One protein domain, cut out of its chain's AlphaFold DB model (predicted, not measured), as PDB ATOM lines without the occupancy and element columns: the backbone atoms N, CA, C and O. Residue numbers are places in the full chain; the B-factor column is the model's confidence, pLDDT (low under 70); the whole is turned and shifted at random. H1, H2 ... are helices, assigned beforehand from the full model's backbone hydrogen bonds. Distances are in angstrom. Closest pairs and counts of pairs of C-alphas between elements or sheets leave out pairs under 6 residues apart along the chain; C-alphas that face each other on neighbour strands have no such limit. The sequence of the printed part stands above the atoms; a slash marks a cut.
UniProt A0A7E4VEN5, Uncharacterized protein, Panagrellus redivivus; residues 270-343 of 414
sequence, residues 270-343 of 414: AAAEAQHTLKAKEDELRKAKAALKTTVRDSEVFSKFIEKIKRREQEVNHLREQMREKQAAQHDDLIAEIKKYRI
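This is residues 270 to 343 of the 414 residues of an uncharacterized protein of Panagrellus redivivus (UniProt A0A7E4VEN5). A long helical hairpin of two helices with unequal arms: H1 runs out, a tight turn folds the chain back, and the longer H2 returns beside H1 and then sticks out alone with residues 328 to 343. The two arms cross at a small angle, and the free end of H2 makes much of the length of the rod. The printed part has 74 residues with two named helices, H1 and then H2, and no named strand; its class is all helix. It is extended, with a radius of gyration of the C-alphas of 19.0 A and spans of 68 by 16 by 16 A.

H1 holds residues 270 to 294 and is 36.8 A long from first to last C-alpha. Its C-alpha 270 is at (49.332, 107.858, 20.878) and its C-alpha 294 at (14.854, 120.820, 21.958). H2 holds residues 300 to 343 and is 65.3 A long from first to last C-alpha, ending with C-alpha 343 at (59.444, 79.189, 15.935).

H1 and H2 form a helical hairpin, two helices that follow each other along the chain and touch. The closest C-alphas are those of Lys 281 and Val 316, 6.4 A apart. Their lines stand at a shallow tilt of 26 degrees, and they run opposite ways. H2 touches H1 with residues 305 to 323 alone. In H2 every O i to N i+4 pair is within hydrogen-bond range, and in H1 20 of 21 are.

The two C-alphas farthest apart, those of Asp 298 and Ile 343, are 67.9 A apart. The printed part has no cut, and the link from H1 to H2 is tight, with 5 residues. Residues 296 to 301 and 328 to 343 stand free. The mean pLDDT of the printed part is 74.5, and it is under 70 in residues 270 to 273, 295 to 301 and 330 to 343.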
ATOM      1  N   ALA A 270      50.044 107.533  22.114       59.91
ATOM      2  CA  ALA A 270      49.332 107.858  20.878       59.91
ATOM      3  C   ALA A 270      48.019 107.063  20.719       59.91
ATOM      4  O   ALA A 270      47.007 107.596  20.260       59.91
ATOM      5  N   ALA A 271      48.002 105.789  21.131       59.66
ATOM      6  CA  ALA A 271      46.787 104.976  21.136       59.66
ATOM      7  C   ALA A 271      45.751 105.499  22.147       59.66
ATOM      8  O   ALA A 271      44.565 105.590  21.825       59.66
ATOM      9  N   ALA A 272      46.193 105.892  23.346       57.03
ATOM     10  CA  ALA A 272      45.327 106.494  24.356       57.03
ATOM     11  C   ALA A 272      44.779 107.856  23.893       57.03
ATOM     12  O   ALA A 272      43.584 108.114  24.027       57.03
ATOM     13  N   GLU A 273      45.611 108.708  23.293       68.69
ATOM     14  CA  GLU A 273      45.204 109.997  22.719       68.69
ATOM     15  C   GLU A 273      44.133 109.826  21.639       68.69
ATOM     16  O   GLU A 273      43.114 110.523  21.656       68.69
ATOM     17  N   ALA A 274      44.302 108.852  20.744       71.31
ATOM     18  CA  ALA A 274      43.329 108.569  19.697       71.31
ATOM     19  C   ALA A 274      41.988 108.060  20.269       71.31
ATOM     20  O   ALA A 274      40.923 108.523  19.856       71.31
ATOM     21  N   GLN A 275      42.019 107.193  21.292       72.12
ATOM     22  CA  GLN A 275      40.814 106.754  22.011       72.12
ATOM     23  C   GLN A 275      40.106 107.911  22.730       72.12
ATOM     24  O   GLN A 275      38.881 108.044  22.652       72.12
ATOM     25  N   HIS A 276      40.858 108.766  23.424       72.75
ATOM     26  CA  HIS A 276      40.305 109.937  24.098       72.75
ATOM     27  C   HIS A 276      39.702 110.938  23.106       72.75
ATOM     28  O   HIS A 276      38.661 111.527  23.403       72.75
ATOM     29  N   THR A 277      40.310 111.089  21.926       76.62
ATOM     30  CA  THR A 277      39.824 111.966  20.849       76.62
ATOM     31  C   THR A 277      38.503 111.475  20.289       76.62
ATOM     32  O   THR A 277      37.551 112.252  20.193       76.62
ATOM     33  N   LEU A 278      38.406 110.176  20.001       79.31
ATOM     34  CA  LEU A 278      37.160 109.569  19.555       79.31
ATOM     35  C   LEU A 278      36.044 109.772  20.590       79.31
ATOM     36  O   LEU A 278      34.967 110.263  20.257       79.31
ATOM     37  N   LYS A 279      36.329 109.480  21.862       79.56
ATOM     38  CA  LYS A 279      35.358 109.628  22.951       79.56
ATOM     39  C   LYS A 279      34.878 111.074  23.124       79.56
ATOM     40  O   LYS A 279      33.694 111.306  23.353       79.56
ATOM     41  N   ALA A 280      35.776 112.050  22.995       74.81
ATOM     42  CA  ALA A 280      35.415 113.465  23.064       74.81
ATOM     43  C   ALA A 280      34.472 113.873  21.917       74.81
ATOM     44  O   ALA A 280      33.452 114.517  22.158       74.81
ATOM     45  N   LYS A 281      34.764 113.443  20.684       80.88
ATOM     46  CA  LYS A 281      33.920 113.713  19.508       80.88
ATOM     47  C   LYS A 281      32.547 113.032  19.602       80.88
ATOM     48  O   LYS A 281      31.539 113.619  19.211       80.88
ATOM     49  N   GLU A 282      32.477 111.830  20.173       83.56
ATOM     50  CA  GLU A 282      31.211 111.142  20.466       83.56
ATOM     51  C   GLU A 282      30.351 111.904  21.482       83.56
ATOM     52  O   GLU A 282      29.139 112.049  21.287       83.56
ATOM     53  N   ASP A 283      30.968 112.429  22.545       79.00
ATOM     54  CA  ASP A 283      30.286 113.250  23.547       79.00
ATOM     55  C   ASP A 283      29.768 114.570  22.938       79.00
ATOM     56  O   ASP A 283      28.624 114.964  23.201       79.00
ATOM     57  N   GLU A 284      30.547 115.228  22.069       79.38
ATOM     58  CA  GLU A 284      30.109 116.416  21.316       79.38
ATOM     59  C   GLU A 284      28.905 116.114  20.413       79.38
ATOM     60  O   GLU A 284      27.918 116.861  20.407       79.38
ATOM     61  N   LEU A 285      28.946 115.001  19.671       82.19
ATOM     62  CA  LEU A 285      27.842 114.562  18.817       82.19
ATOM     63  C   LEU A 285      26.590 114.253  19.646       82.19
ATOM     64  O   LEU A 285      25.484 114.654  19.277       82.19
ATOM     65  N   ARG A 286      26.750 113.586  20.794       81.81
ATOM     66  CA  ARG A 286      25.654 113.273  21.718       81.81
ATOM     67  C   ARG A 286      24.974 114.540  22.232       81.81
ATOM     68  O   ARG A 286      23.744 114.597  22.265       81.81
ATOM     69  N   LYS A 287      25.753 115.562  22.598       81.00
ATOM     70  CA  LYS A 287      25.234 116.870  23.031       81.00
ATOM     71  C   LYS A 287      24.524 117.610  21.902       81.00
ATOM     72  O   LYS A 287      23.421 118.104  22.113       81.00
ATOM     73  N   ALA A 288      25.100 117.632  20.700       76.62
ATOM     74  CA  ALA A 288      24.475 118.264  19.538       76.62
ATOM     75  C   ALA A 288      23.136 117.596  19.169       76.62
ATOM     76  O   ALA A 288      22.143 118.283  18.947       76.62
ATOM     77  N   LYS A 289      23.072 116.256  19.198       82.19
ATOM     78  CA  LYS A 289      21.826 115.495  18.998       82.19
ATOM     79  C   LYS A 289      20.793 115.751  20.102       82.19
ATOM     80  O   LYS A 289      19.598 115.740  19.821       82.19
ATOM     81  N   ALA A 290      21.223 115.977  21.345       80.25
ATOM     82  CA  ALA A 290      20.322 116.351  22.434       80.25
ATOM     83  C   ALA A 290      19.747 117.764  22.240       80.25
ATOM     84  O   ALA A 290      18.543 117.939  22.397       80.25
ATOM     85  N   ALA A 291      20.572 118.729  21.821       76.00
ATOM     86  CA  ALA A 291      20.134 120.090  21.507       76.00
ATOM     87  C   ALA A 291      19.159 120.139  20.314       76.00
ATOM     88  O   ALA A 291      18.190 120.893  20.347       76.00
ATOM     89  N   LEU A 292      19.351 119.275  19.306       78.44
ATOM     90  CA  LEU A 292      18.429 119.145  18.168       78.44
ATOM     91  C   LEU A 292      17.007 118.752  18.606       78.44
ATOM     92  O   LEU A 292      16.028 119.196  18.012       78.44
ATOM     93  N   LYS A 293      16.876 117.922  19.652       77.38
ATOM     94  CA  LYS A 293      15.565 117.487  20.166       77.38
ATOM     95  C   LYS A 293      14.772 118.624  20.810       77.38
ATOM     96  O   LYS A 293      13.557 118.509  20.913       77.38
ATOM     97  N   THR A 294      15.455 119.673  21.265       75.88
ATOM     98  CA  THR A 294      14.854 120.820  21.958       75.88
ATOM     99  C   THR A 294      14.630 122.032  21.052       75.88
ATOM    100  O   THR A 294      13.909 122.942  21.441       75.88
ATOM    101  N   THR A 295      15.223 122.067  19.855       67.81
ATOM    102  CA  THR A 295      15.030 123.147  18.868       67.81
ATOM    103  C   THR A 295      13.696 123.041  18.124       67.81
ATOM    104  O   THR A 295      13.286 121.953  17.718       67.81
ATOM    105  N   VAL A 296      13.045 124.190  17.918       67.38
ATOM    106  CA  VAL A 296      11.791 124.337  17.158       67.38
ATOM    107  C   VAL A 296      12.028 124.013  15.676       67.38
ATOM    108  O   VAL A 296      13.063 124.378  15.120       67.38
ATOM    109  N   ARG A 297      11.090 123.288  15.051       66.38
ATOM    110  CA  ARG A 297      11.266 122.637  13.736       66.38
ATOM    111  C   ARG A 297      11.135 123.571  12.522       66.38
ATOM    112  O   ARG A 297      11.564 123.183  11.440       66.38
ATOM    113  N   ASP A 298      10.628 124.790  12.697       56.75
ATOM    114  CA  ASP A 298      10.127 125.618  11.587       56.75
ATOM    115  C   ASP A 298      11.093 126.727  11.133       56.75
ATOM    116  O   ASP A 298      10.705 127.871  10.920       56.75
ATOM    117  N   SER A 299      12.382 126.417  10.977       60.78
ATOM    118  CA  SER A 299      13.366 127.401  10.507       60.78
ATOM    119  C   SER A 299      14.392 126.790   9.558       60.78
ATOM    120  O   SER A 299      14.864 125.676   9.772       60.78
ATOM    121  N   GLU A 300      14.830 127.556   8.555       68.38
ATOM    122  CA  GLU A 300      16.004 127.255   7.717       68.38
ATOM    123  C   GLU A 300      17.258 126.934   8.567       68.38
ATOM    124  O   GLU A 300      18.124 126.142   8.180       68.38
ATOM    125  N   VAL A 301      17.312 127.482   9.786       66.00
ATOM    126  CA  VAL A 301      18.329 127.208  10.808       66.00
ATOM    127  C   VAL A 301      18.299 125.742  11.270       66.00
ATOM    128  O   VAL A 301      19.358 125.155  11.496       66.00
ATOM    129  N   PHE A 302      17.122 125.110  11.354       73.00
ATOM    130  CA  PHE A 302      16.964 123.702  11.740       73.00
ATOM    131  C   PHE A 302      17.556 122.759  10.682       73.00
ATOM    132  O   PHE A 302      18.301 121.836  11.021       73.00
ATOM    133  N   SER A 303      17.330 123.042   9.395       75.44
ATOM    134  CA  SER A 303      17.904 122.276   8.278       75.44
ATOM    135  C   SER A 303      19.434 122.374   8.231       75.44
ATOM    136  O   SER A 303      20.116 121.348   8.163       75.44
ATOM    137  N   LYS A 304      19.997 123.585   8.380       78.69
ATOM    138  CA  LYS A 304      21.457 123.793   8.474       78.69
ATOM    139  C   LYS A 304      22.058 123.097   9.704       78.69
ATOM    140  O   LYS A 304      23.162 122.547   9.641       78.69
ATOM    141  N   PHE A 305      21.333 123.068  10.824       75.56
ATOM    142  CA  PHE A 305      21.766 122.376  12.039       75.56
ATOM    143  C   PHE A 305      21.773 120.846  11.871       75.56
ATOM    144  O   PHE A 305      22.727 120.189  12.298       75.56
ATOM    145  N   ILE A 306      20.779 120.275  11.179       80.44
ATOM    146  CA  ILE A 306      20.747 118.846  10.821       80.44
ATOM    147  C   ILE A 306      21.939 118.472   9.938       80.44
ATOM    148  O   ILE A 306      22.605 117.473  10.216       80.44
ATOM    149  N   GLU A 307      22.246 119.258   8.904       83.50
ATOM    150  CA  GLU A 307      23.415 118.993   8.056       83.50
ATOM    151  C   GLU A 307      24.721 119.005   8.853       83.50
ATOM    152  O   GLU A 307      25.568 118.125   8.682       83.50
ATOM    153  N   LYS A 308      24.874 119.958   9.779       82.50
ATOM    154  CA  LYS A 308      26.050 120.043  10.652       82.50
ATOM    155  C   LYS A 308      26.181 118.815  11.559       82.50
ATOM    156  O   LYS A 308      27.293 118.334  11.774       82.50
ATOM    157  N   ILE A 309      25.066 118.279  12.062       84.19
ATOM    158  CA  ILE A 309      25.052 117.033  12.845       84.19
ATOM    159  C   ILE A 309      25.403 115.829  11.968       84.19
ATOM    160  O   ILE A 309      26.216 115.011  12.392       84.19
ATOM    161  N   LYS A 310      24.865 115.742  10.743       87.00
ATOM    162  CA  LYS A 310      25.196 114.668   9.790       87.00
ATOM    163  C   LYS A 310      26.689 114.646   9.453       87.00
ATOM    164  O   LYS A 310      27.299 113.582   9.497       87.00
ATOM    165  N   ARG A 311      27.300 115.811   9.200       85.88
ATOM    166  CA  ARG A 311      28.754 115.918   8.967       85.88
ATOM    167  C   ARG A 311      29.567 115.444  10.177       85.88
ATOM    168  O   ARG A 311      30.498 114.665  10.018       85.88
ATOM    169  N   ARG A 312      29.184 115.851  11.393       84.38
ATOM    170  CA  ARG A 312      29.842 115.395  12.636       84.38
ATOM    171  C   ARG A 312      29.691 113.890  12.868       84.38
ATOM    172  O   ARG A 312      30.598 113.255  13.389       84.38
ATOM    173  N   GLU A 313      28.555 113.313  12.492       88.25
ATOM    174  CA  GLU A 313      28.325 111.868  12.578       88.25
ATOM    175  C   GLU A 313      29.214 111.084  11.606       88.25
ATOM    176  O   GLU A 313      29.791 110.070  11.996       88.25
ATOM    177  N   GLN A 314      29.398 111.587  10.384       89.44
ATOM    178  CA  GLN A 314      30.354 111.024   9.425       89.44
ATOM    179  C   GLN A 314      31.797 111.102   9.946       89.44
ATOM    180  O   GLN A 314      32.515 110.108   9.883       89.44
ATOM    181  N   GLU A 315      32.198 112.238  10.527       87.50
ATOM    182  CA  GLU A 315      33.527 112.422  11.131       87.50
ATOM    183  C   GLU A 315      33.785 111.411  12.263       87.50
ATOM    184  O   GLU A 315      34.828 110.757  12.288       87.50
ATOM    185  N   VAL A 316      32.817 111.213  13.168       86.31
ATOM    186  CA  VAL A 316      32.927 110.214  14.246       86.31
ATOM    187  C   VAL A 316      33.024 108.796  13.684       86.31
ATOM    188  O   VAL A 316      33.849 108.014  14.149       86.31
ATOM    189  N   ASN A 317      32.212 108.447  12.683       87.00
ATOM    190  CA  ASN A 317      32.246 107.111  12.084       87.00
ATOM    191  C   ASN A 317      33.584 106.824  11.389       87.00
ATOM    192  O   ASN A 317      34.129 105.737  11.568       87.00
ATOM    193  N   HIS A 318      34.148 107.809  10.689       90.81
ATOM    194  CA  HIS A 318      35.473 107.688  10.086       90.81
ATOM    195  C   HIS A 318      36.564 107.459  11.143       90.81
ATOM    196  O   HIS A 318      37.375 106.545  11.014       90.81
ATOM    197  N   LEU A 319      36.544 108.218  12.246       83.94
ATOM    198  CA  LEU A 319      37.487 108.025  13.353       83.94
ATOM    199  C   LEU A 319      37.328 106.653  14.031       83.94
ATOM    200  O   LEU A 319      38.324 106.038  14.408       83.94
ATOM    201  N   ARG A 320      36.098 106.140  14.167       83.25
ATOM    202  CA  ARG A 320      35.846 104.778  14.680       83.25
ATOM    203  C   ARG A 320      36.462 103.712  13.788       83.25
ATOM    204  O   ARG A 320      36.991 102.725  14.292       83.25
ATOM    205  N   GLU A 321      36.365 103.885  12.477       87.31
ATOM    206  CA  GLU A 321      36.930 102.955  11.504       87.31
ATOM    207  C   GLU A 321      38.456 102.965  11.536       87.31
ATOM    208  O   GLU A 321      39.047 101.914  11.768       87.31
ATOM    209  N   GLN A 322      39.079 104.147  11.509       84.19
ATOM    210  CA  GLN A 322      40.529 104.284  11.682       84.19
ATOM    211  C   GLN A 322      41.036 103.647  12.989       84.19
ATOM    212  O   GLN A 322      42.123 103.070  13.031       84.19
ATOM    213  N   MET A 323      40.267 103.749  14.079       79.12
ATOM    214  CA  MET A 323      40.618 103.105  15.349       79.12
ATOM    215  C   MET A 323      40.510 101.581  15.282       79.12
ATOM    216  O   MET A 323      41.388 100.900  15.809       79.12
ATOM    217  N   ARG A 324      39.477 101.042  14.619       79.56
ATOM    218  CA  ARG A 324      39.327  99.594  14.408       79.56
ATOM    219  C   ARG A 324      40.456  99.032  13.550       79.56
ATOM    220  O   ARG A 324      41.019  98.009  13.915       79.56
ATOM    221  N   GLU A 325      40.830  99.721  12.476       82.06
ATOM    222  CA  GLU A 325      41.952  99.330  11.613       82.06
ATOM    223  C   GLU A 325      43.282  99.329  12.375       82.06
ATOM    224  O   GLU A 325      44.035  98.360  12.310       82.06
ATOM    225  N   LYS A 326      43.551 100.369  13.177       76.75
ATOM    226  CA  LYS A 326      44.757 100.426  14.019       76.75
ATOM    227  C   LYS A 326      44.782  99.327  15.083       76.75
ATOM    228  O   LYS A 326      45.847  98.779  15.354       76.75
ATOM    229  N   GLN A 327      43.639  99.002  15.686       72.12
ATOM    230  CA  GLN A 327      43.531  97.899  16.648       72.12
ATOM    231  C   GLN A 327      43.713  96.532  15.979       72.12
ATOM    232  O   GLN A 327      44.388  95.676  16.545       72.12
ATOM    233  N   ALA A 328      43.166  96.340  14.776       73.00
ATOM    234  CA  ALA A 328      43.365  95.129  13.985       73.00
ATOM    235  C   ALA A 328      44.845  94.946  13.613       73.00
ATOM    236  O   ALA A 328      45.407  93.891  13.882       73.00
ATOM    237  N   ALA A 329      45.511  96.003  13.137       72.75
ATOM    238  CA  ALA A 329      46.943  95.971  12.838       72.75
ATOM    239  C   ALA A 329      47.798  95.643  14.078       72.75
ATOM    240  O   ALA A 329      48.713  94.831  14.005       72.75
ATOM    241  N   GLN A 330      47.469  96.212  15.246       66.00
ATOM    242  CA  GLN A 330      48.148  95.875  16.507       66.00
ATOM    243  C   GLN A 330      47.939  94.413  16.925       66.00
ATOM    244  O   GLN A 330      48.844  93.795  17.487       66.00
ATOM    245  N   HIS A 331      46.750  93.864  16.679       63.47
ATOM    246  CA  HIS A 331      46.446  92.463  16.952       63.47
ATOM    247  C   HIS A 331      47.206  91.526  16.000       63.47
ATOM    248  O   HIS A 331      47.752  90.515  16.445       63.47
ATOM    249  N   ASP A 332      47.313  91.887  14.722       68.12
ATOM    250  CA  ASP A 332      48.063  91.130  13.717       68.12
ATOM    251  C   ASP A 332      49.577  91.147  13.988       68.12
ATOM    252  O   ASP A 332      50.224  90.098  13.912       68.12
ATOM    253  N   ASP A 333      50.130  92.292  14.405       67.31
ATOM    254  CA  ASP A 333      51.520  92.415  14.864       67.31
ATOM    255  C   ASP A 333      51.794  91.505  16.075       67.31
ATOM    256  O   ASP A 333      52.794  90.782  16.110       67.31
ATOM    257  N   LEU A 334      50.877  91.476  17.053       58.84
ATOM    258  CA  LEU A 334      50.988  90.608  18.229       58.84
ATOM    259  C   LEU A 334      50.942  89.123  17.837       58.84
ATOM    260  O   LEU A 334      51.716  88.320  18.358       58.84
ATOM    261  N   ILE A 335      50.068  88.749  16.897       62.50
ATOM    262  CA  ILE A 335      50.008  87.387  16.350       62.50
ATOM    263  C   ILE A 335      51.325  87.024  15.657       62.50
ATOM    264  O   ILE A 335      51.819  85.908  15.836       62.50
ATOM    265  N   ALA A 336      51.898  87.931  14.867       66.56
ATOM    266  CA  ALA A 336      53.170  87.707  14.188       66.56
ATOM    267  C   ALA A 336      54.320  87.506  15.190       66.56
ATOM    268  O   ALA A 336      55.133  86.594  15.025       66.56
ATOM    269  N   GLU A 337      54.346  88.284  16.271       63.91
ATOM    270  CA  GLU A 337      55.350  88.175  17.331       63.91
ATOM    271  C   GLU A 337      55.201  86.875  18.144       63.91
ATOM    272  O   GLU A 337      56.191  86.198  18.428       63.91
ATOM    273  N   ILE A 338      53.964  86.444  18.421       54.41
ATOM    274  CA  ILE A 338      53.672  85.134  19.030       54.41
ATOM    275  C   ILE A 338      54.134  83.991  18.116       54.41
ATOM    276  O   ILE A 338      54.764  83.041  18.585       54.41
ATOM    277  N   LYS A 339      53.858  84.074  16.807       66.50
ATOM    278  CA  LYS A 339      54.310  83.074  15.825       66.50
ATOM    279  C   LYS A 339      55.835  83.000  15.760       66.50
ATOM    280  O   LYS A 339      56.377  81.899  15.731       66.50
ATOM    281  N   LYS A 340      56.523  84.143  15.795       69.75
ATOM    282  CA  LYS A 340      57.988  84.210  15.828       69.75
ATOM    283  C   LYS A 340      58.558  83.550  17.089       69.75
ATOM    284  O   LYS A 340      59.417  82.682  16.979       69.75
ATOM    285  N   TYR A 341      58.003  83.859  18.262       55.16
ATOM    286  CA  TYR A 341      58.405  83.230  19.525       55.16
ATOM    287  C   TYR A 341      58.203  81.705  19.523       55.16
ATOM    288  O   TYR A 341      59.016  80.968  20.079       55.16
ATOM    289  N   ARG A 342      57.135  81.224  18.867       52.66
ATOM    290  CA  ARG A 342      56.833  79.792  18.701       52.66
ATOM    291  C   ARG A 342      57.865  79.064  17.836       52.66
ATOM    292  O   ARG A 342      58.173  77.912  18.117       52.66
ATOM    293  N   ILE A 343      58.382  79.726  16.800       67.19
ATOM    294  CA  ILE A 343      59.444  79.189  15.935       67.19
ATOM    295  C   ILE A 343      60.774  79.131  16.701       67.19
ATOM    296  O   ILE A 343      61.517  78.165  16.566       67.19
TER     297      ILE A 343